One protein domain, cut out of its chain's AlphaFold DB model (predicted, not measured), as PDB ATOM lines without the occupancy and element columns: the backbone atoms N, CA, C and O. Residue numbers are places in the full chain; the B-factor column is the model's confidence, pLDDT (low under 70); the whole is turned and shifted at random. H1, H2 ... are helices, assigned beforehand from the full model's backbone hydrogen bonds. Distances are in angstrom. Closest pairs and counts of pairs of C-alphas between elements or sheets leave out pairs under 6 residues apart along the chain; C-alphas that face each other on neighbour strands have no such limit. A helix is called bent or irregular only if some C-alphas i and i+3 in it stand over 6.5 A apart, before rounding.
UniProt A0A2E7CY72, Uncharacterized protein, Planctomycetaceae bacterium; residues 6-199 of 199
ATOM      1  N   SER A   6      99.282 148.786  77.757       50.53
ATOM      2  CA  SER A   6      98.098 148.019  78.152       50.53
ATOM      3  C   SER A   6      98.442 146.580  78.553       50.53
ATOM      4  O   SER A   6      97.958 146.117  79.582       50.53
ATOM      5  N   ASP A   7      99.346 145.910  77.824       51.00
ATOM      6  CA  ASP A   7      99.708 144.505  78.088       51.00
ATOM      7  C   ASP A   7     100.368 144.327  79.468       51.00
ATOM      8  O   ASP A   7     100.094 143.372  80.192       51.00
ATOM      9  N   ALA A   8     101.179 145.299  79.897       52.16
ATOM     10  CA  ALA A   8     101.882 145.233  81.179       52.16
ATOM     11  C   ALA A   8     100.951 145.391  82.403       52.16
ATOM     12  O   ALA A   8     101.245 144.866  83.483       52.16
ATOM     13  N   ARG A   9      99.827 146.113  82.270       50.84
ATOM     14  CA  ARG A   9      98.824 146.228  83.350       50.84
ATOM     15  C   ARG A   9      97.990 144.955  83.481       50.84
ATOM     16  O   ARG A   9      97.678 144.558  84.606       50.84
ATOM     17  N   ASP A  10      97.700 144.306  82.363       52.75
ATOM     18  CA  ASP A  10      96.880 143.098  82.315       52.75
ATOM     19  C   ASP A  10      97.616 141.866  82.859       52.75
ATOM     20  O   ASP A  10      97.049 141.118  83.666       52.75
ATOM     21  N   GLU A  11      98.909 141.708  82.555       55.69
ATOM     22  CA  GLU A  11      99.744 140.661  83.166       55.69
ATOM     23  C   GLU A  11      99.871 140.833  84.690       55.69
ATOM     24  O   GLU A  11      99.881 139.856  85.450       55.69
ATOM     25  N   SER A  12      99.904 142.083  85.172       59.84
ATOM     26  CA  SER A  12      99.949 142.388  86.606       59.84
ATOM     27  C   SER A  12      98.667 141.967  87.334       59.84
ATOM     28  O   SER A  12      98.722 141.588  88.504       59.84
ATOM     29  N   SER A  13      97.511 142.001  86.666       64.81
ATOM     30  CA  SER A  13      96.231 141.586  87.256       64.81
ATOM     31  C   SER A  13      96.106 140.060  87.325       64.81
ATOM     32  O   SER A  13      95.810 139.503  88.387       64.81
ATOM     33  N   ALA A  14      96.440 139.365  86.232       64.25
ATOM     34  CA  ALA A  14      96.394 137.902  86.173       64.25
ATOM     35  C   ALA A  14      97.398 137.243  87.141       64.25
ATOM     36  O   ALA A  14      97.064 136.287  87.844       64.25
ATOM     37  N   SER A  15      98.617 137.785  87.236       68.88
ATOM     38  CA  SER A  15      99.633 137.300  88.182       68.88
ATOM     39  C   SER A  15      99.207 137.476  89.645       68.88
ATOM     40  O   SER A  15      99.386 136.555  90.443       68.88
ATOM     41  N   LYS A  16      98.564 138.595  90.007       73.44
ATOM     42  CA  LYS A  16      98.024 138.810  91.364       73.44
ATOM     43  C   LYS A  16      96.924 137.809  91.719       73.44
ATOM     44  O   LYS A  16      96.928 137.287  92.832       73.44
ATOM     45  N   GLN A  17      96.020 137.506  90.787       71.75
ATOM     46  CA  GLN A  17      94.950 136.521  91.000       71.75
ATOM     47  C   GLN A  17      95.503 135.100  91.171       71.75
ATOM     48  O   GLN A  17      95.050 134.364  92.047       71.75
ATOM     49  N   LEU A  18      96.534 134.733  90.403       70.38
ATOM     50  CA  LEU A  18      97.245 133.460  90.568       70.38
ATOM     51  C   LEU A  18      97.924 133.356  91.932       70.38
ATOM     52  O   LEU A  18      97.794 132.338  92.612       70.38
ATOM     53  N   VAL A  19      98.616 134.416  92.352       77.44
ATOM     54  CA  VAL A  19      99.270 134.474  93.665       77.44
ATOM     55  C   VAL A  19      98.237 134.402  94.793       77.44
ATOM     56  O   VAL A  19      98.468 133.700  95.775       77.44
ATOM     57  N   ALA A  20      97.079 135.049  94.647       76.31
ATOM     58  CA  ALA A  20      95.990 134.967  95.619       76.31
ATOM     59  C   ALA A  20      95.387 133.554  95.701       76.31
ATOM     60  O   ALA A  20      95.199 133.030  96.801       76.31
ATOM     61  N   ALA A  21      95.142 132.903  94.558       71.31
ATOM     62  CA  ALA A  21      94.642 131.528  94.502       71.31
ATOM     63  C   ALA A  21      95.633 130.532  95.127       71.31
ATOM     64  O   ALA A  21      95.236 129.650  95.898       71.31
ATOM     65  N   LEU A  22      96.929 130.707  94.850       73.94
ATOM     66  CA  LEU A  22      98.005 129.951  95.486       73.94
ATOM     67  C   LEU A  22      98.024 130.191  96.997       73.94
ATOM     68  O   LEU A  22      97.967 129.232  97.758       73.94
ATOM     69  N   GLY A  23      98.050 131.450  97.437       74.31
ATOM     70  CA  GLY A  23      98.089 131.810  98.854       74.31
ATOM     71  C   GLY A  23      96.914 131.235  99.643       74.31
ATOM     72  O   GLY A  23      97.102 130.655 100.712       74.31
ATOM     73  N   ALA A  24      95.706 131.312  99.091       75.12
ATOM     74  CA  ALA A  24      94.523 130.768  99.740       75.12
ATOM     75  C   ALA A  24      94.492 129.227  99.731       75.12
ATOM     76  O   ALA A  24      94.099 128.620 100.727       75.12
ATOM     77  N   THR A  25      94.987 128.582  98.668       76.38
ATOM     78  CA  THR A  25      95.160 127.119  98.652       76.38
ATOM     79  C   THR A  25      96.196 126.678  99.688       76.38
ATOM     80  O   THR A  25      95.971 125.704 100.398       76.38
ATOM     81  N   LEU A  26      97.293 127.422  99.848       75.19
ATOM     82  CA  LEU A  26      98.306 127.155 100.873       75.19
ATOM     83  C   LEU A  26      97.747 127.318 102.291       75.19
ATOM     84  O   LEU A  26      97.989 126.464 103.144       75.19
ATOM     85  N   ALA A  27      96.962 128.369 102.541       75.06
ATOM     86  CA  ALA A  27      96.282 128.553 103.821       75.06
ATOM     87  C   ALA A  27      95.338 127.376 104.122       75.06
ATOM     88  O   ALA A  27      95.379 126.805 105.215       75.06
ATOM     89  N   LEU A  28      94.560 126.948 103.123       76.94
ATOM     90  CA  LEU A  28      93.697 125.774 103.225       76.94
ATOM     91  C   LEU A  28      94.501 124.499 103.518       76.94
ATOM     92  O   LEU A  28      94.088 123.707 104.362       76.94
ATOM     93  N   SER A  29      95.662 124.314 102.887       75.94
ATOM     94  CA  SER A  29      96.559 123.179 103.138       75.94
ATOM     95  C   SER A  29      97.075 123.127 104.574       75.94
ATOM     96  O   SER A  29      97.184 122.043 105.154       75.94
ATOM     97  N   VAL A  30      97.377 124.281 105.172       72.94
ATOM     98  CA  VAL A  30      97.803 124.353 106.577       72.94
ATOM     99  C   VAL A  30      96.644 123.986 107.498       72.94
ATOM    100  O   VAL A  30      96.815 123.139 108.376       72.94
ATOM    101  N   VAL A  31      95.448 124.534 107.265       75.69
ATOM    102  CA  VAL A  31      94.241 124.183 108.037       75.69
ATOM    103  C   VAL A  31      93.933 122.689 107.905       75.69
ATOM    104  O   VAL A  31      93.732 122.003 108.908       75.69
ATOM    105  N   ALA A  32      94.007 122.152 106.685       71.12
ATOM    106  CA  ALA A  32      93.860 120.735 106.373       71.12
ATOM    107  C   ALA A  32      94.843 119.844 107.148       71.12
ATOM    108  O   ALA A  32      94.521 118.710 107.524       71.12
ATOM    109  N   ALA A  33      96.054 120.335 107.418       68.25
ATOM    110  CA  ALA A  33      97.043 119.596 108.194       68.25
ATOM    111  C   ALA A  33      96.634 119.459 109.670       68.25
ATOM    112  O   ALA A  33      97.008 118.468 110.301       68.25
ATOM    113  N   VAL A  34      95.825 120.387 110.194       71.56
ATOM    114  CA  VAL A  34      95.351 120.415 111.588       71.56
ATOM    115  C   VAL A  34      94.170 119.480 111.851       71.56
ATOM    116  O   VAL A  34      93.936 119.127 113.006       71.56
ATOM    117  N   LEU A  35      93.468 119.002 110.816       67.69
ATOM    118  CA  LEU A  35      92.319 118.122 111.026       67.69
ATOM    119  C   LEU A  35      92.693 116.790 111.715       67.69
ATOM    120  O   LEU A  35      93.716 116.181 111.370       67.69
ATOM    121  N   PRO A  36      91.834 116.291 112.632       63.25
ATOM    122  CA  PRO A  36      91.991 114.988 113.268       63.25
ATOM    123  C   PRO A  36      92.149 113.873 112.232       63.25
ATOM    124  O   PRO A  36      91.421 113.827 111.240       63.25
ATOM    125  N   GLY A  37      93.038 112.910 112.497       60.44
ATOM    126  CA  GLY A  37      93.316 111.800 111.575       60.44
ATOM    127  C   GLY A  37      92.089 110.967 111.177       60.44
ATOM    128  O   GLY A  37      92.096 110.361 110.113       60.44
ATOM    129  N   ARG A  38      91.011 110.990 111.976       55.75
ATOM    130  CA  ARG A  38      89.733 110.315 111.677       55.75
ATOM    131  C   ARG A  38      88.951 110.957 110.526       55.75
ATOM    132  O   ARG A  38      88.217 110.259 109.841       55.75
ATOM    133  N   LEU A  39      89.111 112.267 110.313       54.56
ATOM    134  CA  LEU A  39      88.460 113.007 109.223       54.56
ATOM    135  C   LEU A  39      89.291 112.988 107.934       54.56
ATOM    136  O   LEU A  39      88.761 113.222 106.851       54.56
ATOM    137  N   LYS A  40      90.579 112.638 108.028       62.03
ATOM    138  CA  LYS A  40      91.452 112.368 106.879       62.03
ATOM    139  C   LYS A  40      91.205 110.949 106.350       62.03
ATOM    140  O   LYS A  40      92.139 110.155 106.249       62.03
ATOM    141  N   LEU A  41      89.945 110.622 106.042       60.47
ATOM    142  CA  LEU A  41      89.614 109.423 105.272       60.47
ATOM    143  C   LEU A  41      90.395 109.496 103.957       60.47
ATOM    144  O   LEU A  41      90.191 110.406 103.148       60.47
ATOM    145  N   ILE A  42      91.350 108.576 103.823       64.44
ATOM    146  CA  ILE A  42      92.270 108.479 102.692       64.44
ATOM    147  C   ILE A  42      91.420 108.388 101.416       64.44
ATOM    148  O   ILE A  42      90.449 107.636 101.367       64.44
ATOM    149  N   GLY A  43      91.718 109.211 100.415       67.62
ATOM    150  CA  GLY A  43      90.933 109.349  99.186       67.62
ATOM    151  C   GLY A  43      89.886 110.461  99.251       67.62
ATOM    152  O   GLY A  43      89.978 111.425  98.492       67.62
ATOM    153  N   LEU A  44      88.915 110.377 100.169       74.44
ATOM    154  CA  LEU A  44      87.793 111.330 100.218       74.44
ATOM    155  C   LEU A  44      88.271 112.762 100.486       74.44
ATOM    156  O   LEU A  44      87.816 113.709  99.845       74.44
ATOM    157  N   PHE A  45      89.230 112.915 101.400       75.94
ATOM    158  CA  PHE A  45      89.791 114.227 101.707       75.94
ATOM    159  C   PHE A  45      90.552 114.819 100.514       75.94
ATOM    160  O   PHE A  45      90.473 116.018 100.277       75.94
ATOM    161  N   ALA A  46      91.259 113.992  99.740       78.88
ATOM    162  CA  ALA A  46      92.002 114.448  98.569       78.88
ATOM    163  C   ALA A  46      91.064 114.949  97.460       78.88
ATOM    164  O   ALA A  46      91.314 115.997  96.867       78.88
ATOM    165  N   ILE A  47      89.943 114.252  97.245       81.25
ATOM    166  CA  ILE A  47      88.893 114.693  96.319       81.25
ATOM    167  C   ILE A  47      88.286 116.013  96.803       81.25
ATOM    168  O   ILE A  47      88.236 116.970  96.038       81.25
ATOM    169  N   ALA A  48      87.880 116.097  98.075       81.38
ATOM    170  CA  ALA A  48      87.318 117.322  98.645       81.38
ATOM    171  C   ALA A  48      88.300 118.502  98.544       81.38
ATOM    172  O   ALA A  48      87.915 119.600  98.148       81.38
ATOM    173  N   PHE A  49      89.581 118.263  98.828       81.88
ATOM    174  CA  PHE A  49      90.642 119.253  98.683       81.88
ATOM    175  C   PHE A  49      90.781 119.729  97.230       81.88
ATOM    176  O   PHE A  49      90.809 120.935  96.981       81.88
ATOM    177  N   GLY A  50      90.802 118.801  96.270       81.88
ATOM    178  CA  GLY A  50      90.829 119.117  94.842       81.88
ATOM    179  C   GLY A  50      89.616 119.930  94.390       81.88
ATOM    180  O   GLY A  50      89.773 120.920  93.678       81.88
ATOM    181  N   VAL A  51      88.414 119.581  94.857       84.56
ATOM    182  CA  VAL A  51      87.182 120.333  94.565       84.56
ATOM    183  C   VAL A  51      87.263 121.756  95.110       84.56
ATOM    184  O   VAL A  51      87.024 122.703  94.362       84.56
ATOM    185  N   VAL A  52      87.637 121.933  96.382       83.94
ATOM    186  CA  VAL A  52      87.731 123.267  96.999       83.94
ATOM    187  C   VAL A  52      88.805 124.106  96.310       83.94
ATOM    188  O   VAL A  52      88.540 125.253  95.960       83.94
ATOM    189  N   SER A  53      89.983 123.537  96.047       79.75
ATOM    190  CA  SER A  53      91.060 124.220  95.317       79.75
ATOM    191  C   SER A  53      90.639 124.606  93.889       79.75
ATOM    192  O   SER A  53      90.914 125.720  93.431       79.75
ATOM    193  N   GLY A  54      89.901 123.726  93.207       81.00
ATOM    194  CA  GLY A  54      89.327 123.980  91.887       81.00
ATOM    195  C   GLY A  54      88.289 125.102  91.891       81.00
ATOM    196  O   GLY A  54      88.343 125.971  91.020       81.00
ATOM    197  N   LEU A  55      87.389 125.122  92.881       82.00
ATOM    198  CA  LEU A  55      86.388 126.182  93.063       82.00
ATOM    199  C   LEU A  55      87.049 127.527  93.357       82.00
ATOM    200  O   LEU A  55      86.661 128.539  92.778       82.00
ATOM    201  N   LEU A  56      88.077 127.529  94.206       78.88
ATOM    202  CA  LEU A  56      88.827 128.735  94.537       78.88
ATOM    203  C   LEU A  56      89.531 129.311  93.306       78.88
ATOM    204  O   LEU A  56      89.433 130.503  93.027       78.88
ATOM    205  N   SER A  57      90.193 128.442  92.540       79.06
ATOM    206  CA  SER A  57      90.857 128.820  91.289       79.06
ATOM    207  C   SER A  57      89.844 129.365  90.282       79.06
ATOM    208  O   SER A  57      90.074 130.413  89.685       79.06
ATOM    209  N   ARG A  58      88.676 128.720  90.156       76.50
ATOM    210  CA  ARG A  58      87.589 129.173  89.280       76.50
ATOM    211  C   ARG A  58      87.072 130.556  89.672       76.50
ATOM    212  O   ARG A  58      86.951 131.405  88.795       76.50
ATOM    213  N   HIS A  59      86.795 130.792  90.953       76.44
ATOM    214  CA  HIS A  59      86.325 132.092  91.438       76.44
ATOM    215  C   HIS A  59      87.362 133.195  91.177       76.44
ATOM    216  O   HIS A  59      87.007 134.313  90.814       76.44
ATOM    217  N   MET A  60      88.653 132.884  91.315       71.75
ATOM    218  CA  MET A  60      89.730 133.837  91.030       71.75
ATOM    219  C   MET A  60      89.895 134.101  89.524       71.75
ATOM    220  O   MET A  60      90.172 135.231  89.145       71.75
ATOM    221  N   PHE A  61      89.662 133.102  88.661       71.88
ATOM    222  CA  PHE A  61      89.698 133.251  87.195       71.88
ATOM    223  C   PHE A  61      88.454 133.909  86.583       71.88
ATOM    224  O   PHE A  61      88.465 134.231  85.395       71.88
ATOM    225  N   GLN A  62      87.372 134.042  87.352       68.12
ATOM    226  CA  GLN A  62      86.148 134.745  86.955       68.12
ATOM    227  C   GLN A  62      86.163 136.231  87.337       68.12
ATOM    228  O   GLN A  62      85.328 136.979  86.839       68.12
ATOM    229  N   GLY A  63      87.094 136.668  88.194       59.66
ATOM    230  CA  GLY A  63      87.322 138.093  88.433       59.66
ATOM    231  C   GLY A  63      87.786 138.797  87.156       59.66
ATOM    232  O   GLY A  63      88.319 138.147  86.262       59.66
ATOM    233  N   GLU A  64      87.624 140.121  87.086       54.22
ATOM    234  CA  GLU A  64      87.884 141.022  85.936       54.22
ATOM    235  C   GLU A  64      89.337 141.029  85.390       54.22
ATOM    236  O   GLU A  64      89.753 141.943  84.684       54.22
ATOM    237  N   GLY A  65      90.154 140.033  85.729       54.38
ATOM    238  CA  GLY A  65      91.502 139.867  85.208       54.38
ATOM    239  C   GLY A  65      91.493 139.258  83.812       54.38
ATOM    240  O   GLY A  65      90.699 138.368  83.498       54.38
ATOM    241  N   ASN A  66      92.442 139.695  82.987       57.69
ATOM    242  CA  ASN A  66      92.697 139.186  81.642       57.69
ATOM    243  C   ASN A  66      93.359 137.786  81.688       57.69
ATOM    244  O   ASN A  66      94.434 137.548  81.140       57.69
ATOM    245  N   VAL A  67      92.761 136.848  82.429       63.53
ATOM    246  CA  VAL A  67      93.230 135.464  82.513       63.53
ATOM    247  C   VAL A  67      92.876 134.768  81.199       63.53
ATOM    248  O   VAL A  67      91.708 134.811  80.795       63.53
ATOM    249  N   PRO A  68      93.829 134.069  80.550       64.88
ATOM    250  CA  PRO A  68      93.571 133.369  79.302       64.88
ATOM    251  C   PRO A  68      92.296 132.519  79.391       64.88
ATOM    252  O   PRO A  68      92.195 131.600  80.209       64.88
ATOM    253  N   LYS A  69      91.315 132.806  78.523       66.62
ATOM    254  CA  LYS A  69      90.042 132.058  78.437       66.62
ATOM    255  C   LYS A  69      90.227 130.614  77.952       66.62
ATOM    256  O   LYS A  69      89.280 129.834  77.951       66.62
ATOM    257  N   SER A  70      91.445 130.241  77.550       76.00
ATOM    258  CA  SER A  70      91.778 128.890  77.110       76.00
ATOM    259  C   SER A  70      91.460 127.864  78.198       76.00
ATOM    260  O   SER A  70      92.041 127.868  79.286       76.00
ATOM    261  N   GLN A  71      90.561 126.937  77.871       76.44
ATOM    262  CA  GLN A  71      90.148 125.848  78.753       76.44
ATOM    263  C   GLN A  71      91.346 125.023  79.245       76.44
ATOM    264  O   GLN A  71      91.422 124.666  80.418       76.44
ATOM    265  N   ARG A  72      92.323 124.770  78.363       82.00
ATOM    266  CA  ARG A  72      93.535 124.008  78.699       82.00
ATOM    267  C   ARG A  72      94.381 124.724  79.749       82.00
ATOM    268  O   ARG A  72      94.886 124.071  80.653       82.00
ATOM    269  N   PHE A  73      94.492 126.051  79.652       81.25
ATOM    270  CA  PHE A  73      95.243 126.858  80.611       81.25
ATOM    271  C   PHE A  73      94.605 126.802  82.003       81.25
ATOM    272  O   PHE A  73      95.291 126.509  82.975       81.25
ATOM    273  N   ARG A  74      93.282 126.982  82.104       77.88
ATOM    274  CA  ARG A  74      92.568 126.929  83.394       77.88
ATOM    275  C   ARG A  74      92.665 125.560  84.066       77.88
ATOM    276  O   ARG A  74      92.925 125.492  85.265       77.88
ATOM    277  N   ILE A  75      92.506 124.480  83.298       83.56
ATOM    278  CA  ILE A  75      92.640 123.106  83.809       83.56
ATOM    279  C   ILE A  75      94.066 122.856  84.311       83.56
ATOM    280  O   ILE A  75      94.238 122.363  85.424       83.56
ATOM    281  N   LEU A  76      95.079 123.216  83.514       85.62
ATOM    282  CA  LEU A  76      96.482 123.013  83.877       85.62
ATOM    283  C   LEU A  76      96.834 123.784  85.152       85.62
ATOM    284  O   LEU A  76      97.393 123.216  86.086       85.62
ATOM    285  N   THR A  77      96.459 125.058  85.219       82.88
ATOM    286  CA  THR A  77      96.766 125.903  86.370       82.88
ATOM    287  C   THR A  77      96.041 125.438  87.631       82.88
ATOM    288  O   THR A  77      96.662 125.367  88.689       82.88
ATOM    289  N   ALA A  78      94.768 125.038  87.536       83.69
ATOM    290  CA  ALA A  78      94.043 124.463  88.670       83.69
ATOM    291  C   ALA A  78      94.689 123.155  89.163       83.69
ATOM    292  O   ALA A  78      94.834 122.960  90.369       83.69
ATOM    293  N   ALA A  79      95.136 122.289  88.247       86.06
ATOM    294  CA  ALA A  79      95.858 121.068  88.602       86.06
ATOM    295  C   ALA A  79      97.202 121.372  89.289       86.06
ATOM    296  O   ALA A  79      97.541 120.722  90.275       86.06
ATOM    297  N   VAL A  80      97.944 122.384  88.824       86.50
ATOM    298  CA  VAL A  80      99.208 122.819  89.449       86.50
ATOM    299  C   VAL A  80      98.972 123.399  90.846       86.50
ATOM    300  O   VAL A  80      99.701 123.057  91.777       86.50
ATOM    301  N   ILE A  81      97.946 124.236  91.025       84.62
ATOM    302  CA  ILE A  81      97.585 124.803  92.334       84.62
ATOM    303  C   ILE A  81      97.190 123.684  93.309       84.62
ATOM    304  O   ILE A  81      97.695 123.645  94.433       84.62
ATOM    305  N   ALA A  82      96.358 122.737  92.866       84.38
ATOM    306  CA  ALA A  82      95.960 121.584  93.669       84.38
ATOM    307  C   ALA A  82      97.163 120.702  94.039       84.38
ATOM    308  O   ALA A  82      97.295 120.310  95.198       84.38
ATOM    309  N   PHE A  83      98.073 120.447  93.094       87.50
ATOM    310  CA  PHE A  83      99.313 119.708  93.342       87.50
ATOM    311  C   PHE A  83     100.179 120.394  94.404       87.50
ATOM    312  O   PHE A  83     100.560 119.765  95.392       87.50
ATOM    313  N   MET A  84     100.448 121.694  94.254       83.88
ATOM    314  CA  MET A  84     101.254 122.460  95.214       83.88
ATOM    315  C   MET A  84     100.609 122.477  96.602       83.88
ATOM    316  O   MET A  84     101.280 122.240  97.610       83.88
ATOM    317  N   GLY A  85      99.294 122.687  96.659       78.56
ATOM    318  CA  GLY A  85      98.527 122.611  97.895       78.56
ATOM    319  C   GLY A  85      98.618 121.236  98.561       78.56
ATOM    320  O   GLY A  85      98.828 121.150  99.774       78.56
ATOM    321  N   PHE A  86      98.524 120.163  97.778       82.88
ATOM    322  CA  PHE A  86      98.627 118.790  98.266       82.88
ATOM    323  C   PHE A  86     100.019 118.487  98.836       82.88
ATOM    324  O   PHE A  86     100.129 117.943  99.938       82.88
ATOM    325  N   VAL A  87     101.082 118.902  98.137       85.06
ATOM    326  CA  VAL A  87     102.473 118.765  98.601       85.06
ATOM    327  C   VAL A  87     102.673 119.481  99.936       85.06
ATOM    328  O   VAL A  87     103.232 118.898 100.864       85.06
ATOM    329  N   VAL A  88     102.173 120.711 100.071       82.50
ATOM    330  CA  VAL A  88     102.298 121.480 101.317       82.50
ATOM    331  C   VAL A  88     101.499 120.849 102.451       82.50
ATOM    332  O   VAL A  88     102.027 120.683 103.549       82.50
ATOM    333  N   TRP A  89     100.262 120.426 102.193       79.69
ATOM    334  CA  TRP A  89      99.440 119.736 103.189       79.69
ATOM    335  C   TRP A  89     100.144 118.486 103.740       79.69
ATOM    336  O   TRP A  89     100.180 118.258 104.959       79.69
ATOM    337  N   HIS A  90     100.758 117.702 102.854       79.25
ATOM    338  CA  HIS A  90     101.517 116.518 103.232       79.25
ATOM    339  C   HIS A  90     102.835 116.832 103.931       79.25
ATOM    340  O   HIS A  90     103.148 116.176 104.924       79.25
ATOM    341  N   GLY A  91     103.568 117.842 103.467       77.75
ATOM    342  CA  GLY A  91     104.795 118.306 104.107       77.75
ATOM    343  C   GLY A  91     104.544 118.754 105.546       77.75
ATOM    344  O   GLY A  91     105.207 118.273 106.462       77.75
ATOM    345  N   VAL A  92     103.521 119.583 105.774       78.88
ATOM    346  CA  VAL A  92     103.139 120.030 107.126       78.88
ATOM    347  C   VAL A  92     102.677 118.850 107.983       78.88
ATOM    348  O   VAL A  92     103.066 118.739 109.145       78.88
ATOM    349  N   SER A  93     101.887 117.929 107.422       77.50
ATOM    350  CA  SER A  93     101.451 116.728 108.150       77.50
ATOM    351  C   SER A  93     102.631 115.822 108.544       77.50
ATOM    352  O   SER A  93     102.625 115.259 109.639       77.50
ATOM    353  N   TYR A  94     103.657 115.720 107.695       79.62
ATOM    354  CA  TYR A  94     104.887 114.979 107.974       79.62
ATOM    355  C   TYR A  94     105.749 115.654 109.047       79.62
ATOM    356  O   TYR A  94     106.213 114.972 109.960       79.62
ATOM    357  N   VAL A  95     105.921 116.981 108.992       79.50
ATOM    358  CA  VAL A  95     106.657 117.734 110.025       79.50
ATOM    359  C   VAL A  95     106.009 117.524 111.391       79.50
ATOM    360  O   VAL A  95     106.682 117.100 112.324       79.50
ATOM    361  N   ARG A  96     104.683 117.674 111.486       78.38
ATOM    362  CA  ARG A  96     103.957 117.442 112.746       78.38
ATOM    363  C   ARG A  96     104.075 116.007 113.251       78.38
ATOM    364  O   ARG A  96     104.118 115.785 114.456       78.38
ATOM    365  N   TYR A  97     104.118 115.032 112.345       77.50
ATOM    366  CA  TYR A  97     104.390 113.648 112.711       77.50
ATOM    367  C   TYR A  97     105.812 113.479 113.270       77.50
ATOM    368  O   TYR A  97     105.977 112.872 114.325       77.50
ATOM    369  N   SER A  98     106.823 114.053 112.612       74.06
ATOM    370  CA  SER A  98     108.208 114.046 113.098       74.06
ATOM    371  C   SER A  98     108.341 114.720 114.469       74.06
ATOM    372  O   SER A  98     109.062 114.209 115.327       74.06
ATOM    373  N   ASP A  99     107.637 115.830 114.690       79.50
ATOM    374  CA  ASP A  99     107.642 116.546 115.968       79.50
ATOM    375  C   ASP A  99     106.973 115.721 117.072       79.50
ATOM    376  O   ASP A  99     107.526 115.592 118.161       79.50
ATOM    377  N   ALA A 100     105.844 115.072 116.776       76.88
ATOM    378  CA  ALA A 100     105.187 114.165 117.715       76.88
ATOM    379  C   ALA A 100     106.078 112.961 118.067       76.88
ATOM    380  O   ALA A 100     106.141 112.556 119.226       76.88
ATOM    381  N   VAL A 101     106.808 112.405 117.091       76.38
ATOM    382  CA  VAL A 101     107.822 111.369 117.350       76.38
ATOM    383  C   VAL A 101     108.888 111.914 118.302       76.38
ATOM    384  O   VAL A 101     109.211 111.261 119.292       76.38
ATOM    385  N   ASP A 102     109.396 113.122 118.060       77.56
ATOM    386  CA  ASP A 102     110.379 113.756 118.943       77.56
ATOM    387  C   ASP A 102     109.859 113.990 120.363       77.56
ATOM    388  O   ASP A 102     110.613 113.782 121.313       77.56
ATOM    389  N   GLU A 103     108.597 114.380 120.530       77.94
ATOM    390  CA  GLU A 103     107.967 114.530 121.845       77.94
ATOM    391  C   GLU A 103     107.863 113.200 122.594       77.94
ATOM    392  O   GLU A 103     108.203 113.152 123.776       77.94
ATOM    393  N   VAL A 104     107.488 112.105 121.921       74.62
ATOM    394  CA  VAL A 104     107.459 110.769 122.546       74.62
ATOM    395  C   VAL A 104     108.853 110.351 123.019       74.62
ATOM    396  O   VAL A 104     108.996 109.841 124.127       74.62
ATOM    397  N   PHE A 105     109.892 110.605 122.218       70.06
ATOM    398  CA  PHE A 105     111.267 110.275 122.605       70.06
ATOM    399  C   PHE A 105     111.819 111.181 123.715       70.06
ATOM    400  O   PHE A 105     112.605 110.697 124.528       70.06
ATOM    401  N   LYS A 106     111.416 112.460 123.767       68.81
ATOM    402  CA  LYS A 106     111.782 113.407 124.840       68.81
ATOM    403  C   LYS A 106     111.040 113.134 126.153       68.81
ATOM    404  O   LYS A 106     111.599 113.354 127.222       68.81
ATOM    405  N   GLY A 107     109.789 112.684 126.074       63.38
ATOM    406  CA  GLY A 107     108.941 112.362 127.224       63.38
ATOM    407  C   GLY A 107     109.175 110.968 127.811       63.38
ATOM    408  O   GLY A 107     108.577 110.632 128.830       63.38
ATOM    409  N   ASP A 108     110.030 110.152 127.189       66.88
ATOM    410  CA  ASP A 108     110.314 108.796 127.645       66.88
ATOM    411  C   ASP A 108     111.113 108.825 128.971       66.88
ATOM    412  O   ASP A 108     112.255 109.303 128.995       66.88
ATOM    413  N   PRO A 109     110.568 108.300 130.088       57.88
ATOM    414  CA  PRO A 109     111.231 108.313 131.394       57.88
ATOM    415  C   PRO A 109     112.596 107.612 131.386       57.88
ATOM    416  O   PRO A 109     113.462 107.952 132.193       57.88
ATOM    417  N   GLN A 110     112.854 106.699 130.442       57.75
ATOM    418  CA  GLN A 110     114.184 106.111 130.260       57.75
ATOM    419  C   GLN A 110     115.241 107.125 129.780       57.75
ATOM    420  O   GLN A 110     116.416 106.956 130.098       57.75
ATOM    421  N   GLN A 111     114.864 108.192 129.062       54.09
ATOM    422  CA  GLN A 111     115.777 109.285 128.694       54.09
ATOM    423  C   GLN A 111     116.099 110.173 129.902       54.09
ATOM    424  O   GLN A 111     117.254 110.548 130.100       54.09
ATOM    425  N   ALA A 112     115.101 110.445 130.748       52.75
ATOM    426  CA  ALA A 112     115.294 111.162 132.006       52.75
ATOM    427  C   ALA A 112     116.183 110.374 132.985       52.75
ATOM    428  O   ALA A 112     116.990 110.972 133.695       52.75
ATOM    429  N   LEU A 113     116.074 109.041 132.987       52.69
ATOM    430  CA  LEU A 113     116.950 108.151 133.750       52.69
ATOM    431  C   LEU A 113     118.358 108.088 133.144       52.69
ATOM    432  O   LEU A 113     119.314 108.284 133.880       52.69
ATOM    433  N   MET A 114     118.508 107.923 131.823       51.69
ATOM    434  CA  MET A 114     119.815 107.919 131.139       51.69
ATOM    435  C   MET A 114     120.566 109.255 131.214       51.69
ATOM    436  O   MET A 114     121.794 109.258 131.228       51.69
ATOM    437  N   GLY A 115     119.852 110.383 131.262       52.31
ATOM    438  CA  GLY A 115     120.431 111.711 131.488       52.31
ATOM    439  C   GLY A 115     120.784 111.989 132.954       52.31
ATOM    440  O   GLY A 115     121.547 112.910 133.226       52.31
ATOM    441  N   ARG A 116     120.244 111.195 133.891       49.97
ATOM    442  CA  ARG A 116     120.516 111.279 135.334       49.97
ATOM    443  C   ARG A 116     121.420 110.179 135.870       49.97
ATOM    444  O   ARG A 116     121.744 110.269 137.049       49.97
ATOM    445  N   VAL A 117     121.826 109.180 135.074       52.72
ATOM    446  CA  VAL A 117     122.866 108.232 135.503       52.72
ATOM    447  C   VAL A 117     124.119 109.077 135.739       52.72
ATOM    448  O   VAL A 117     124.702 109.564 134.766       52.72
ATOM    449  N   PRO A 118     124.506 109.334 137.003       47.50
ATOM    450  CA  PRO A 118     125.755 110.024 137.283       47.50
ATOM    451  C   PRO A 118     126.849 109.154 136.679       47.50
ATOM    452  O   PRO A 118     126.664 107.941 136.656       47.50
ATOM    453  N   ASN A 119     127.938 109.739 136.176       51.62
ATOM    454  CA  ASN A 119     129.132 109.017 135.725       51.62
ATOM    455  C   ASN A 119     129.473 107.866 136.696       51.62
ATOM    456  O   ASN A 119     130.170 108.073 137.678       51.62
ATOM    457  N   GLN A 120     128.916 106.676 136.474       49.31
ATOM    458  CA  GLN A 120     129.211 105.486 137.247       49.31
ATOM    459  C   GLN A 120     130.276 104.776 136.432       49.31
ATOM    460  O   GLN A 120     130.046 104.331 135.305       49.31
ATOM    461  N   ASP A 121     131.480 104.824 136.988       54.97
ATOM    462  CA  ASP A 121     132.777 104.726 136.327       54.97
ATOM    463  C   ASP A 121     133.165 103.301 135.896       54.97
ATOM    464  O   ASP A 121     134.249 102.807 136.191       54.97
ATOM    465  N   GLY A 122     132.281 102.628 135.159       60.06
ATOM    466  CA  GLY A 122     132.575 101.365 134.488       60.06
ATOM    467  C   GLY A 122     132.671 101.553 132.969       60.06
ATOM    468  O   GLY A 122     131.677 101.966 132.365       60.06
ATOM    469  N   PRO A 123     133.789 101.199 132.299       62.44
ATOM    470  CA  PRO A 123     133.880 101.249 130.833       62.44
ATOM    471  C   PRO A 123     132.801 100.394 130.140       62.44
ATOM    472  O   PRO A 123     132.326 100.755 129.067       62.44
ATOM    473  N   GLN A 124     132.331  99.321 130.786       63.41
ATOM    474  CA  GLN A 124     131.228  98.486 130.290       63.41
ATOM    475  C   GLN A 124     129.856  99.177 130.372       63.41
ATOM    476  O   GLN A 124     129.038  99.015 129.470       63.41
ATOM    477  N   LEU A 125     129.598  99.983 131.409       63.69
ATOM    478  CA  LEU A 125     128.328 100.701 131.570       63.69
ATOM    479  C   LEU A 125     128.244 101.906 130.617       63.69
ATOM    480  O   LEU A 125     127.179 102.199 130.071       63.69
ATOM    481  N   LYS A 126     129.384 102.563 130.354       64.88
ATOM    482  CA  LYS A 126     129.506 103.581 129.297       64.88
ATOM    483  C   LYS A 126     129.251 102.981 127.914       64.88
ATOM    484  O   LYS A 126     128.413 103.501 127.191       64.88
ATOM    485  N   ALA A 127     129.853 101.835 127.598       69.69
ATOM    486  CA  ALA A 127     129.600 101.150 126.330       69.69
ATOM    487  C   ALA A 127     128.125 100.736 126.165       69.69
ATOM    488  O   ALA A 127     127.542 100.978 125.116       69.69
ATOM    489  N   LEU A 128     127.488 100.187 127.209       68.50
ATOM    490  CA  LEU A 128     126.066  99.806 127.181       68.50
ATOM    491  C   LEU A 128     125.115 101.010 127.063       68.50
ATOM    492  O   LEU A 128     124.065 100.918 126.431       68.50
ATOM    493  N   THR A 129     125.460 102.148 127.671       68.69
ATOM    494  CA  THR A 129     124.657 103.376 127.546       68.69
ATOM    495  C   THR A 129     124.864 104.063 126.200       68.69
ATOM    496  O   THR A 129     123.911 104.620 125.659       68.69
ATOM    497  N   GLU A 130     126.064 104.002 125.622       72.75
ATOM    498  CA  GLU A 130     126.342 104.488 124.268       72.75
ATOM    499  C   GLU A 130     125.655 103.636 123.199       72.75
ATOM    500  O   GLU A 130     125.017 104.197 122.308       72.75
ATOM    501  N   THR A 131     125.678 102.304 123.316       76.56
ATOM    502  CA  THR A 131     124.948 101.421 122.390       76.56
ATOM    503  C   THR A 131     123.437 101.611 122.504       76.56
ATOM    504  O   THR A 131     122.767 101.763 121.485       76.56
ATOM    505  N   ALA A 132     122.891 101.722 123.720       73.12
ATOM    506  CA  ALA A 132     121.467 101.999 123.923       73.12
ATOM    507  C   ALA A 132     121.043 103.380 123.379       73.12
ATOM    508  O   ALA A 132     119.925 103.537 122.875       73.12
ATOM    509  N   LYS A 133     121.924 104.389 123.453       74.44
ATOM    510  CA  LYS A 133     121.709 105.699 122.817       74.44
ATOM    511  C   LYS A 133     121.743 105.591 121.292       74.44
ATOM    512  O   LYS A 133     120.851 106.141 120.648       74.44
ATOM    513  N   ALA A 134     122.705 104.858 120.731       78.75
ATOM    514  CA  ALA A 134     122.837 104.653 119.290       78.75
ATOM    515  C   ALA A 134     121.628 103.909 118.699       78.75
ATOM    516  O   ALA A 134     121.026 104.397 117.744       78.75
ATOM    517  N   GLU A 135     121.190 102.804 119.313       77.38
ATOM    518  CA  GLU A 135     119.992 102.062 118.885       77.38
ATOM    519  C   GLU A 135     118.715 102.915 118.973       77.38
ATOM    520  O   GLU A 135     117.820 102.819 118.128       77.38
ATOM    521  N   ARG A 136     118.603 103.775 119.993       68.81
ATOM    522  CA  ARG A 136     117.478 104.717 120.114       68.81
ATOM    523  C   ARG A 136     117.514 105.796 119.049       68.81
ATOM    524  O   ARG A 136     116.463 106.139 118.508       68.81
ATOM    525  N   GLU A 137     118.685 106.348 118.762       76.31
ATOM    526  CA  GLU A 137     118.830 107.352 117.717       76.31
ATOM    527  C   GLU A 137     118.542 106.751 116.340       76.31
ATOM    528  O   GLU A 137     117.853 107.373 115.530       76.31
ATOM    529  N   GLU A 138     118.960 105.507 116.110       80.00
ATOM    530  CA  GLU A 138     118.601 104.752 114.918       80.00
ATOM    531  C   GLU A 138     117.085 104.546 114.827       80.00
ATOM    532  O   GLU A 138     116.487 104.908 113.813       80.00
ATOM    533  N   LYS A 139     116.421 104.085 115.897       75.75
ATOM    534  CA  LYS A 139     114.949 103.967 115.937       75.75
ATOM    535  C   LYS A 139     114.250 105.302 115.697       75.75
ATOM    536  O   LYS A 139     113.248 105.343 114.986       75.75
ATOM    537  N   ARG A 140     114.779 106.405 116.233       73.50
ATOM    538  CA  ARG A 140     114.255 107.757 115.994       73.50
ATOM    539  C   ARG A 140     114.395 108.153 114.523       73.50
ATOM    540  O   ARG A 140     113.433 108.646 113.940       73.50
ATOM    541  N   ARG A 141     115.553 107.906 113.902       76.31
ATOM    542  CA  ARG A 141     115.776 108.156 112.465       76.31
ATOM    543  C   ARG A 141     114.870 107.284 111.597       76.31
ATOM    544  O   ARG A 141     114.258 107.790 110.659       76.31
ATOM    545  N   GLN A 142     114.722 106.006 111.945       75.88
ATOM    546  CA  GLN A 142     113.822 105.080 111.262       75.88
ATOM    547  C   GLN A 142     112.364 105.546 111.369       75.88
ATOM    548  O   GLN A 142     111.682 105.622 110.350       75.88
ATOM    549  N   LEU A 143     111.893 105.944 112.555       73.69
ATOM    550  CA  LEU A 143     110.521 106.425 112.765       73.69
ATOM    551  C   LEU A 143     110.238 107.761 112.079       73.69
ATOM    552  O   LEU A 143     109.113 107.972 111.624       73.69
ATOM    553  N   LYS A 144     111.246 108.629 111.953       76.00
ATOM    554  CA  LYS A 144     111.146 109.877 111.189       76.00
ATOM    555  C   LYS A 144     111.101 109.670 109.685       76.00
ATOM    556  O   LYS A 144     110.743 110.597 108.981       76.00
ATOM    557  N   SER A 145     111.454 108.496 109.170       77.88
ATOM    558  CA  SER A 145     111.485 108.282 107.724       77.88
ATOM    559  C   SER A 145     110.093 108.414 107.080       77.88
ATOM    560  O   SER A 145     109.071 108.007 107.641       77.88
ATOM    561  N   LEU A 146     110.054 108.943 105.853       70.81
ATOM    562  CA  LEU A 146     108.828 109.089 105.058       70.81
ATOM    563  C   LEU A 146     108.028 107.773 104.900       70.81
ATOM    564  O   LEU A 146     106.803 107.814 105.037       70.81
ATOM    565  N   PRO A 147     108.655 106.594 104.692       73.25
ATOM    566  CA  PRO A 147     107.931 105.324 104.663       73.25
ATOM    567  C   PRO A 147     107.220 105.007 105.982       73.25
ATOM    568  O   PRO A 147     106.118 104.464 105.961       73.25
ATOM    569  N   SER A 148     107.808 105.371 107.125       71.88
ATOM    570  CA  SER A 148     107.190 105.163 108.440       71.88
ATOM    571  C   SER A 148     105.982 106.071 108.646       71.88
ATOM    572  O   SER A 148     104.956 105.610 109.141       71.88
ATOM    573  N   TYR A 149     106.055 107.318 108.172       72.44
ATOM    574  CA  TYR A 149     104.911 108.229 108.133       72.44
ATOM    575  C   TYR A 149     103.758 107.680 107.275       72.44
ATOM    576  O   TYR A 149     102.615 107.608 107.734       72.44
ATOM    577  N   LEU A 150     104.051 107.238 106.047       72.75
ATOM    578  CA  LEU A 150     103.039 106.666 105.152       72.75
ATOM    579  C   LEU A 150     102.422 105.397 105.745       72.75
ATOM    580  O   LEU A 150     101.200 105.246 105.750       72.75
ATOM    581  N   ARG A 151     103.254 104.525 106.324       72.94
ATOM    582  CA  ARG A 151     102.810 103.301 106.997       72.94
ATOM    583  C   ARG A 151     101.955 103.593 108.222       72.94
ATOM    584  O   ARG A 151     100.985 102.884 108.460       72.94
ATOM    585  N   GLN A 152     102.281 104.626 108.996       75.50
ATOM    586  CA  GLN A 152     101.452 105.059 110.116       75.50
ATOM    587  C   GLN A 152     100.078 105.528 109.643       75.50
ATOM    588  O   GLN A 152      99.067 105.170 110.251       75.50
ATOM    589  N   ARG A 153     100.029 106.285 108.546       70.69
ATOM    590  CA  ARG A 153      98.775 106.773 107.970       70.69
ATOM    591  C   ARG A 153      97.883 105.631 107.481       70.69
ATOM    592  O   ARG A 153      96.674 105.689 107.677       70.69
ATOM    593  N   THR A 154      98.467 104.577 106.913       69.44
ATOM    594  CA  THR A 154      97.733 103.389 106.445       69.44
ATOM    595  C   THR A 154      97.625 102.269 107.478       69.44
ATOM    596  O   THR A 154      97.042 101.224 107.185       69.44
ATOM    597  N   LYS A 155      98.146 102.460 108.699       69.94
ATOM    598  CA  LYS A 155      98.172 101.428 109.750       69.94
ATOM    599  C   LYS A 155      96.770 100.960 110.128       69.94
ATOM    600  O   LYS A 155      96.574  99.771 110.353       69.94
ATOM    601  N   SER A 156      95.798 101.872 110.145       62.44
ATOM    602  CA  SER A 156      94.384 101.553 110.390       62.44
ATOM    603  C   SER A 156      93.769 100.650 109.318       62.44
ATOM    604  O   SER A 156      92.752 100.020 109.576       62.44
ATOM    605  N   MET A 157      94.386 100.571 108.137       63.00
ATOM    606  CA  MET A 157      93.923  99.774 107.001       63.00
ATOM    607  C   MET A 157      94.723  98.474 106.826       63.00
ATOM    608  O   MET A 157      94.420  97.690 105.934       63.00
ATOM    609  N   GLY A 158      95.763  98.241 107.638       66.56
ATOM    610  CA  GLY A 158      96.615  97.050 107.533       66.56
ATOM    611  C   GLY A 158      97.439  96.962 106.240       66.56
ATOM    612  O   GLY A 158      97.947  95.895 105.907       66.56
ATOM    613  N   LEU A 159      97.578  98.063 105.494       69.12
ATOM    614  CA  LEU A 159      98.176  98.053 104.157       69.12
ATOM    615  C   LEU A 159      99.708  98.135 104.200       69.12
ATOM    616  O   LEU A 159     100.297  98.874 104.994       69.12
ATOM    617  N   GLY A 160     100.354  97.391 103.298       74.44
ATOM    618  CA  GLY A 160     101.806  97.397 103.122       74.44
ATOM    619  C   GLY A 160     102.358  98.726 102.569       74.44
ATOM    620  O   GLY A 160     101.607  99.539 102.027       74.44
ATOM    621  N   PRO A 161     103.683  98.948 102.656       71.44
ATOM    622  CA  PRO A 161     104.324 100.213 102.273       71.44
ATOM    623  C   PRO A 161     104.126 100.578 100.794       71.44
ATOM    624  O   PRO A 161     103.971 101.747 100.464       71.44
ATOM    625  N   LEU A 162     104.069  99.581  99.907       76.00
ATOM    626  CA  LEU A 162     103.869  99.791  98.471       76.00
ATOM    627  C   LEU A 162     102.455 100.318  98.173       76.00
ATOM    628  O   LEU A 162     102.289 101.273  97.420       76.00
ATOM    629  N   VAL A 163     101.444  99.764  98.848       75.25
ATOM    630  CA  VAL A 163     100.052 100.223  98.732       75.25
ATOM    631  C   VAL A 163      99.884 101.618  99.336       75.25
ATOM    632  O   VAL A 163      99.150 102.431  98.789       75.25
ATOM    633  N   ALA A 164     100.606 101.939 100.415       73.25
ATOM    634  CA  ALA A 164     100.594 103.281 100.996       73.25
ATOM    635  C   ALA A 164     101.133 104.347 100.027       73.25
ATOM    636  O   ALA A 164     100.535 105.417  99.897       73.25
ATOM    637  N   SER A 165     102.213 104.043  99.303       75.75
ATOM    638  CA  SER A 165     102.749 104.922  98.255       75.75
ATOM    639  C   SER A 165     101.801 105.055  97.060       75.75
ATOM    640  O   SER A 165     101.626 106.155  96.538       75.75
ATOM    641  N   LEU A 166     101.148 103.963  96.646       80.81
ATOM    642  CA  LEU A 166     100.150 103.994  95.570       80.81
ATOM    643  C   LEU A 166      98.916 104.813  95.956       80.81
ATOM    644  O   LEU A 166      98.432 105.595  95.145       80.81
ATOM    645  N   LEU A 167      98.437 104.681  97.195       79.06
ATOM    646  CA  LEU A 167      97.335 105.491  97.711       79.06
ATOM    647  C   LEU A 167      97.704 106.970  97.743       79.06
ATOM    648  O   LEU A 167      96.905 107.798  97.321       79.06
ATOM    649  N   PHE A 168      98.920 107.302  98.173       80.06
ATOM    650  CA  PHE A 168      99.413 108.676  98.151       80.06
ATOM    651  C   PHE A 168      99.437 109.263  96.731       80.06
ATOM    652  O   PHE A 168      98.915 110.354  96.500       80.06
ATOM    653  N   GLY A 169      99.987 108.525  95.762       82.19
ATOM    654  CA  GLY A 169      99.985 108.945  94.358       82.19
ATOM    655  C   GLY A 169      98.572 109.057  93.777       82.19
ATOM    656  O   GLY A 169      98.260 110.021  93.079       82.19
ATOM    657  N   GLY A 170      97.697 108.106  94.109       84.81
ATOM    658  CA  GLY A 170      96.299 108.089  93.686       84.81
ATOM    659  C   GLY A 170      95.490 109.256  94.249       84.81
ATOM    660  O   GLY A 170      94.720 109.869  93.518       84.81
ATOM    661  N   GLU A 171      95.698 109.620  95.514       85.69
ATOM    662  CA  GLU A 171      95.084 110.798  96.137       85.69
ATOM    663  C   GLU A 171      95.510 112.095  95.457       85.69
ATOM    664  O   GLU A 171      94.672 112.949  95.172       85.69
ATOM    665  N   MET A 172      96.802 112.228  95.166       88.06
ATOM    666  CA  MET A 172      97.333 113.394  94.470       88.06
ATOM    667  C   MET A 172      96.725 113.526  93.071       88.06
ATOM    668  O   MET A 172      96.255 114.600  92.695       88.06
ATOM    669  N   LEU A 173      96.674 112.422  92.320       87.25
ATOM    670  CA  LEU A 173      96.025 112.390  91.010       87.25
ATOM    671  C   LEU A 173      94.536 112.726  91.119       87.25
ATOM    672  O   LEU A 173      94.047 113.546  90.346       87.25
ATOM    673  N   ALA A 174      93.827 112.159  92.096       86.12
ATOM    674  CA  ALA A 174      92.412 112.435  92.321       86.12
ATOM    675  C   ALA A 174      92.157 113.914  92.650       86.12
ATOM    676  O   ALA A 174      91.218 114.499  92.113       86.12
ATOM    677  N   ALA A 175      93.008 114.542  93.469       86.69
ATOM    678  CA  ALA A 175      92.916 115.965  93.783       86.69
ATOM    679  C   ALA A 175      93.113 116.839  92.532       86.69
ATOM    680  O   ALA A 175      92.313 117.740  92.272       86.69
ATOM    681  N   CYS A 176      94.135 116.545  91.720       87.69
ATOM    682  CA  CYS A 176      94.397 117.266  90.472       87.69
ATOM    683  C   CYS A 176      93.264 117.090  89.450       87.69
ATOM    684  O   CYS A 176      92.839 118.064  88.826       87.69
ATOM    685  N   VAL A 177      92.753 115.863  89.295       87.81
ATOM    686  CA  VAL A 177      91.629 115.560  88.395       87.81
ATOM    687  C   VAL A 177      90.370 116.286  88.855       87.81
ATOM    688  O   VAL A 177      89.733 116.946  88.037       87.81
ATOM    689  N   ALA A 178      90.045 116.245  90.149       86.75
ATOM    690  CA  ALA A 178      88.892 116.952  90.701       86.75
ATOM    691  C   ALA A 178      88.987 118.470  90.465       86.75
ATOM    692  O   ALA A 178      88.032 119.077  89.977       86.75
ATOM    693  N   ALA A 179      90.149 119.077  90.720       86.75
ATOM    694  CA  ALA A 179      90.371 120.502  90.466       86.75
ATOM    695  C   ALA A 179      90.218 120.863  88.976       86.75
ATOM    696  O   ALA A 179      89.599 121.878  88.630       86.75
ATOM    697  N   GLY A 180      90.747 120.009  88.094       85.44
ATOM    698  CA  GLY A 180      90.619 120.148  86.646       85.44
ATOM    699  C   GLY A 180      89.174 120.015  86.157       85.44
ATOM    700  O   GLY A 180      88.738 120.822  85.338       85.44
ATOM    701  N   MET A 181      88.408 119.056  86.689       85.69
ATOM    702  CA  MET A 181      86.994 118.853  86.345       85.69
ATOM    703  C   MET A 181      86.134 120.060  86.724       85.69
ATOM    704  O   MET A 181      85.388 120.555  85.886       85.69
ATOM    705  N   ILE A 182      86.321 120.628  87.920       85.25
ATOM    706  CA  ILE A 182      85.597 121.842  88.340       85.25
ATOM    707  C   ILE A 182      85.831 123.019  87.377       85.25
ATOM    708  O   ILE A 182      84.918 123.801  87.097       85.25
ATOM    709  N   ASN A 183      87.049 123.142  86.844       81.06
ATOM    710  CA  ASN A 183      87.396 124.193  85.886       81.06
ATOM    711  C   ASN A 183      86.960 123.863  84.448       81.06
ATOM    712  O   ASN A 183      86.784 124.779  83.644       81.06
ATOM    713  N   ARG A 184      86.742 122.581  84.128       80.38
ATOM    714  CA  ARG A 184      86.142 122.128  82.867       80.38
ATOM    715  C   ARG A 184      84.639 122.411  82.834       80.38
ATOM    716  O   ARG A 184      84.180 123.054  81.892       80.38
ATOM    717  N   ASP A 185      83.909 121.985  83.860       70.88
ATOM    718  CA  ASP A 185      82.441 122.083  83.930       70.88
ATOM    719  C   ASP A 185      81.973 123.532  84.137       70.88
ATOM    720  O   ASP A 185      80.869 123.930  83.770       70.88
ATOM    721  N   GLY A 186      82.846 124.380  84.683       59.25
ATOM    722  CA  GLY A 186      82.554 125.796  84.825       59.25
ATOM    723  C   GLY A 186      82.456 126.590  83.529       59.25
ATOM    724  O   GLY A 186      81.890 127.678  83.547       59.25
ATOM    725  N   LEU A 187      82.988 126.058  82.428       53.16
ATOM    726  CA  LEU A 187      82.910 126.662  81.097       53.16
ATOM    727  C   LEU A 187      81.705 126.156  80.299       53.16
ATOM    728  O   LEU A 187      81.136 126.932  79.539       53.16
ATOM    729  N   SER A 188      81.286 124.899  80.491       54.56
ATOM    730  CA  SER A 188      80.105 124.358  79.803       54.56
ATOM    731  C   SER A 188      78.820 125.069  80.219       54.56
ATOM    732  O   SER A 188      77.958 125.271  79.379       54.56
ATOM    733  N   ASN A 189      78.713 125.509  81.476       51.94
ATOM    734  CA  ASN A 189      77.520 126.222  81.945       51.94
ATOM    735  C   ASN A 189      77.489 127.692  81.492       51.94
ATOM    736  O   ASN A 189      76.421 128.205  81.198       51.94
ATOM    737  N   VAL A 190      78.648 128.354  81.370       51.12
ATOM    738  CA  VAL A 190      78.726 129.746  80.877       51.12
ATOM    739  C   VAL A 190      78.434 129.817  79.377       51.12
ATOM    740  O   VAL A 190      77.735 130.717  78.934       51.12
ATOM    741  N   ALA A 191      78.908 128.839  78.597       50.28
ATOM    742  CA  ALA A 191      78.605 128.764  77.168       50.28
ATOM    743  C   ALA A 191      77.111 128.518  76.881       50.28
ATOM    744  O   ALA A 191      76.624 128.913  75.827       50.28
ATOM    745  N   VAL A 192      76.392 127.869  77.806       51.03
ATOM    746  CA  VAL A 192      74.945 127.636  77.699       51.03
ATOM    747  C   VAL A 192      74.150 128.892  78.076       51.03
ATOM    748  O   VAL A 192      73.192 129.210  77.377       51.03
ATOM    749  N   ASP A 193      74.571 129.646  79.098       49.62
ATOM    750  CA  ASP A 193      73.919 130.912  79.482       49.62
ATOM    751  C   ASP A 193      74.068 132.012  78.414       49.62
ATOM    752  O   ASP A 193      73.085 132.681  78.102       49.62
ATOM    753  N   ASP A 194      75.245 132.158  77.788       50.00
ATOM    754  CA  ASP A 194      75.434 133.127  76.690       50.00
ATOM    755  C   ASP A 194      74.541 132.786  75.480       50.00
ATOM    756  O   ASP A 194      73.945 133.671  74.872       50.00
ATOM    757  N   SER A 195      74.365 131.495  75.164       50.88
ATOM    758  CA  SER A 195      73.479 131.070  74.067       50.88
ATOM    759  C   SER A 195      71.983 131.245  74.358       50.88
ATOM    760  O   SER A 195      71.186 131.270  73.425       50.88
ATOM    761  N   ALA A 196      71.597 131.365  75.632       52.16
ATOM    762  CA  ALA A 196      70.213 131.588  76.051       52.16
ATOM    763  C   ALA A 196      69.846 133.081  76.150       52.16
ATOM    764  O   ALA A 196      68.663 133.407  76.215       52.16
ATOM    765  N   GLN A 197      70.831 133.987  76.158       48.09
ATOM    766  CA  GLN A 197      70.607 135.439  76.122       48.09
ATOM    767  C   GLN A 197      70.547 136.023  74.701       48.09
ATOM    768  O   GLN A 197      70.103 137.159  74.542       48.09
ATOM    769  N   GLU A 198      70.961 135.273  73.675       47.72
ATOM    770  CA  GLU A 198      70.912 135.704  72.265       47.72
ATOM    771  C   GLU A 198      69.634 135.274  71.505       47.72
ATOM    772  O   GLU A 198      69.523 135.535  70.305       47.72
ATOM    773  N   THR A 199      68.651 134.655  72.175       43.06
ATOM    774  CA  THR A 199      67.321 134.315  71.616       43.06
ATOM    775  C   THR A 199      66.208 135.124  72.256       43.06
ATOM    776  O   THR A 199      65.343 135.628  71.505       43.06
TER     777      THR A 199
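AT A GLANCE: This is residues 6 to 199 of the 199 residues of an uncharacterized protein of Planctomycetaceae bacterium (UniProt A0A2E7CY72). This is a long, thin helical model in which H3 runs through the middle, with H1, H2 and H7 packed on its first part as a loose up-and-down bundle of four helices, each running against the one before it in the chain. Beyond the bundle, the last part of H3 and the returning H5 form a narrow V-shaped arm with short H4 near H5, while H6 crosses at the arm's base and leads into H7. Residues 118 to 128 stick out at one end and residues 188 to 199 at the other. The printed part has 194 residues with seven named helices, H1 to H7 in order, and no named strand; its class is all helix. It is only just loose, close to extended, with a radius of gyration of the C-alphas of 24.5 A and spans of 95 by 40 by 23 A.

IN THESE COORDINATES: H1, residues 6 to 34, begins at C-alpha 6 (98.098, 148.019, 78.152) and is 43.4 A long. H2, residues 44 to 62, measures 27.0 A. H3, residues 71 to 106, measures 52.4 A and begins at C-alpha 71 (90.148, 125.848, 78.753). H4 holds residues 109 to 114, H5 residues 123 to 144 over 31.3 A, and H6 residues 146 to 157; H6 is irregular, with C-alphas 153 and 156 7.2 A apart. H7, residues 161 to 197, measures 55.3 A and ends at C-alpha 197 (70.607, 135.439, 76.122).

HOW THE PARTS SIT: H3 is the hub, touching five helices. With residues 81 to 93 alone it touches H1, closest at the C-alphas of Ser 29 and Trp 89, 4.5 A, the same way at a shallow tilt of 34.7 degrees, only just short of steep. H1 and H2 form a helical hairpin, closest at the C-alphas of Ala 21 and Ser 57, 5.7 A. H2 and H7 touch, closest at the C-alphas of Gly 54 and Ala 179, 3.9 A. H3 touches H7 opposite ways, closest at the C-alphas of Ala 79 and Cys 176, 4.5 A. H3 touches H5 with residues 97 to 105 alone, at a shallow tilt of 23 degrees. H6 and H7 are about perpendicular, at 79 degrees. H1 and H7 are apart. Every O i to N i+4 pair is within hydrogen-bond range in H2, H3, H4 and H5; the counts are 24 of 25 in H1, 6 of 8 in H6 and 29 of 33 in H7.

THE WHOLE: The C-alphas farthest apart, those of Asp 121 and Thr 199, are 96.7 A apart. The printed part has no cut, and no link is long. Mean pLDDT of the printed part is 70.9; 73 residues are under 70, among them 6 to 15, 106 to 129 and 186 to 199.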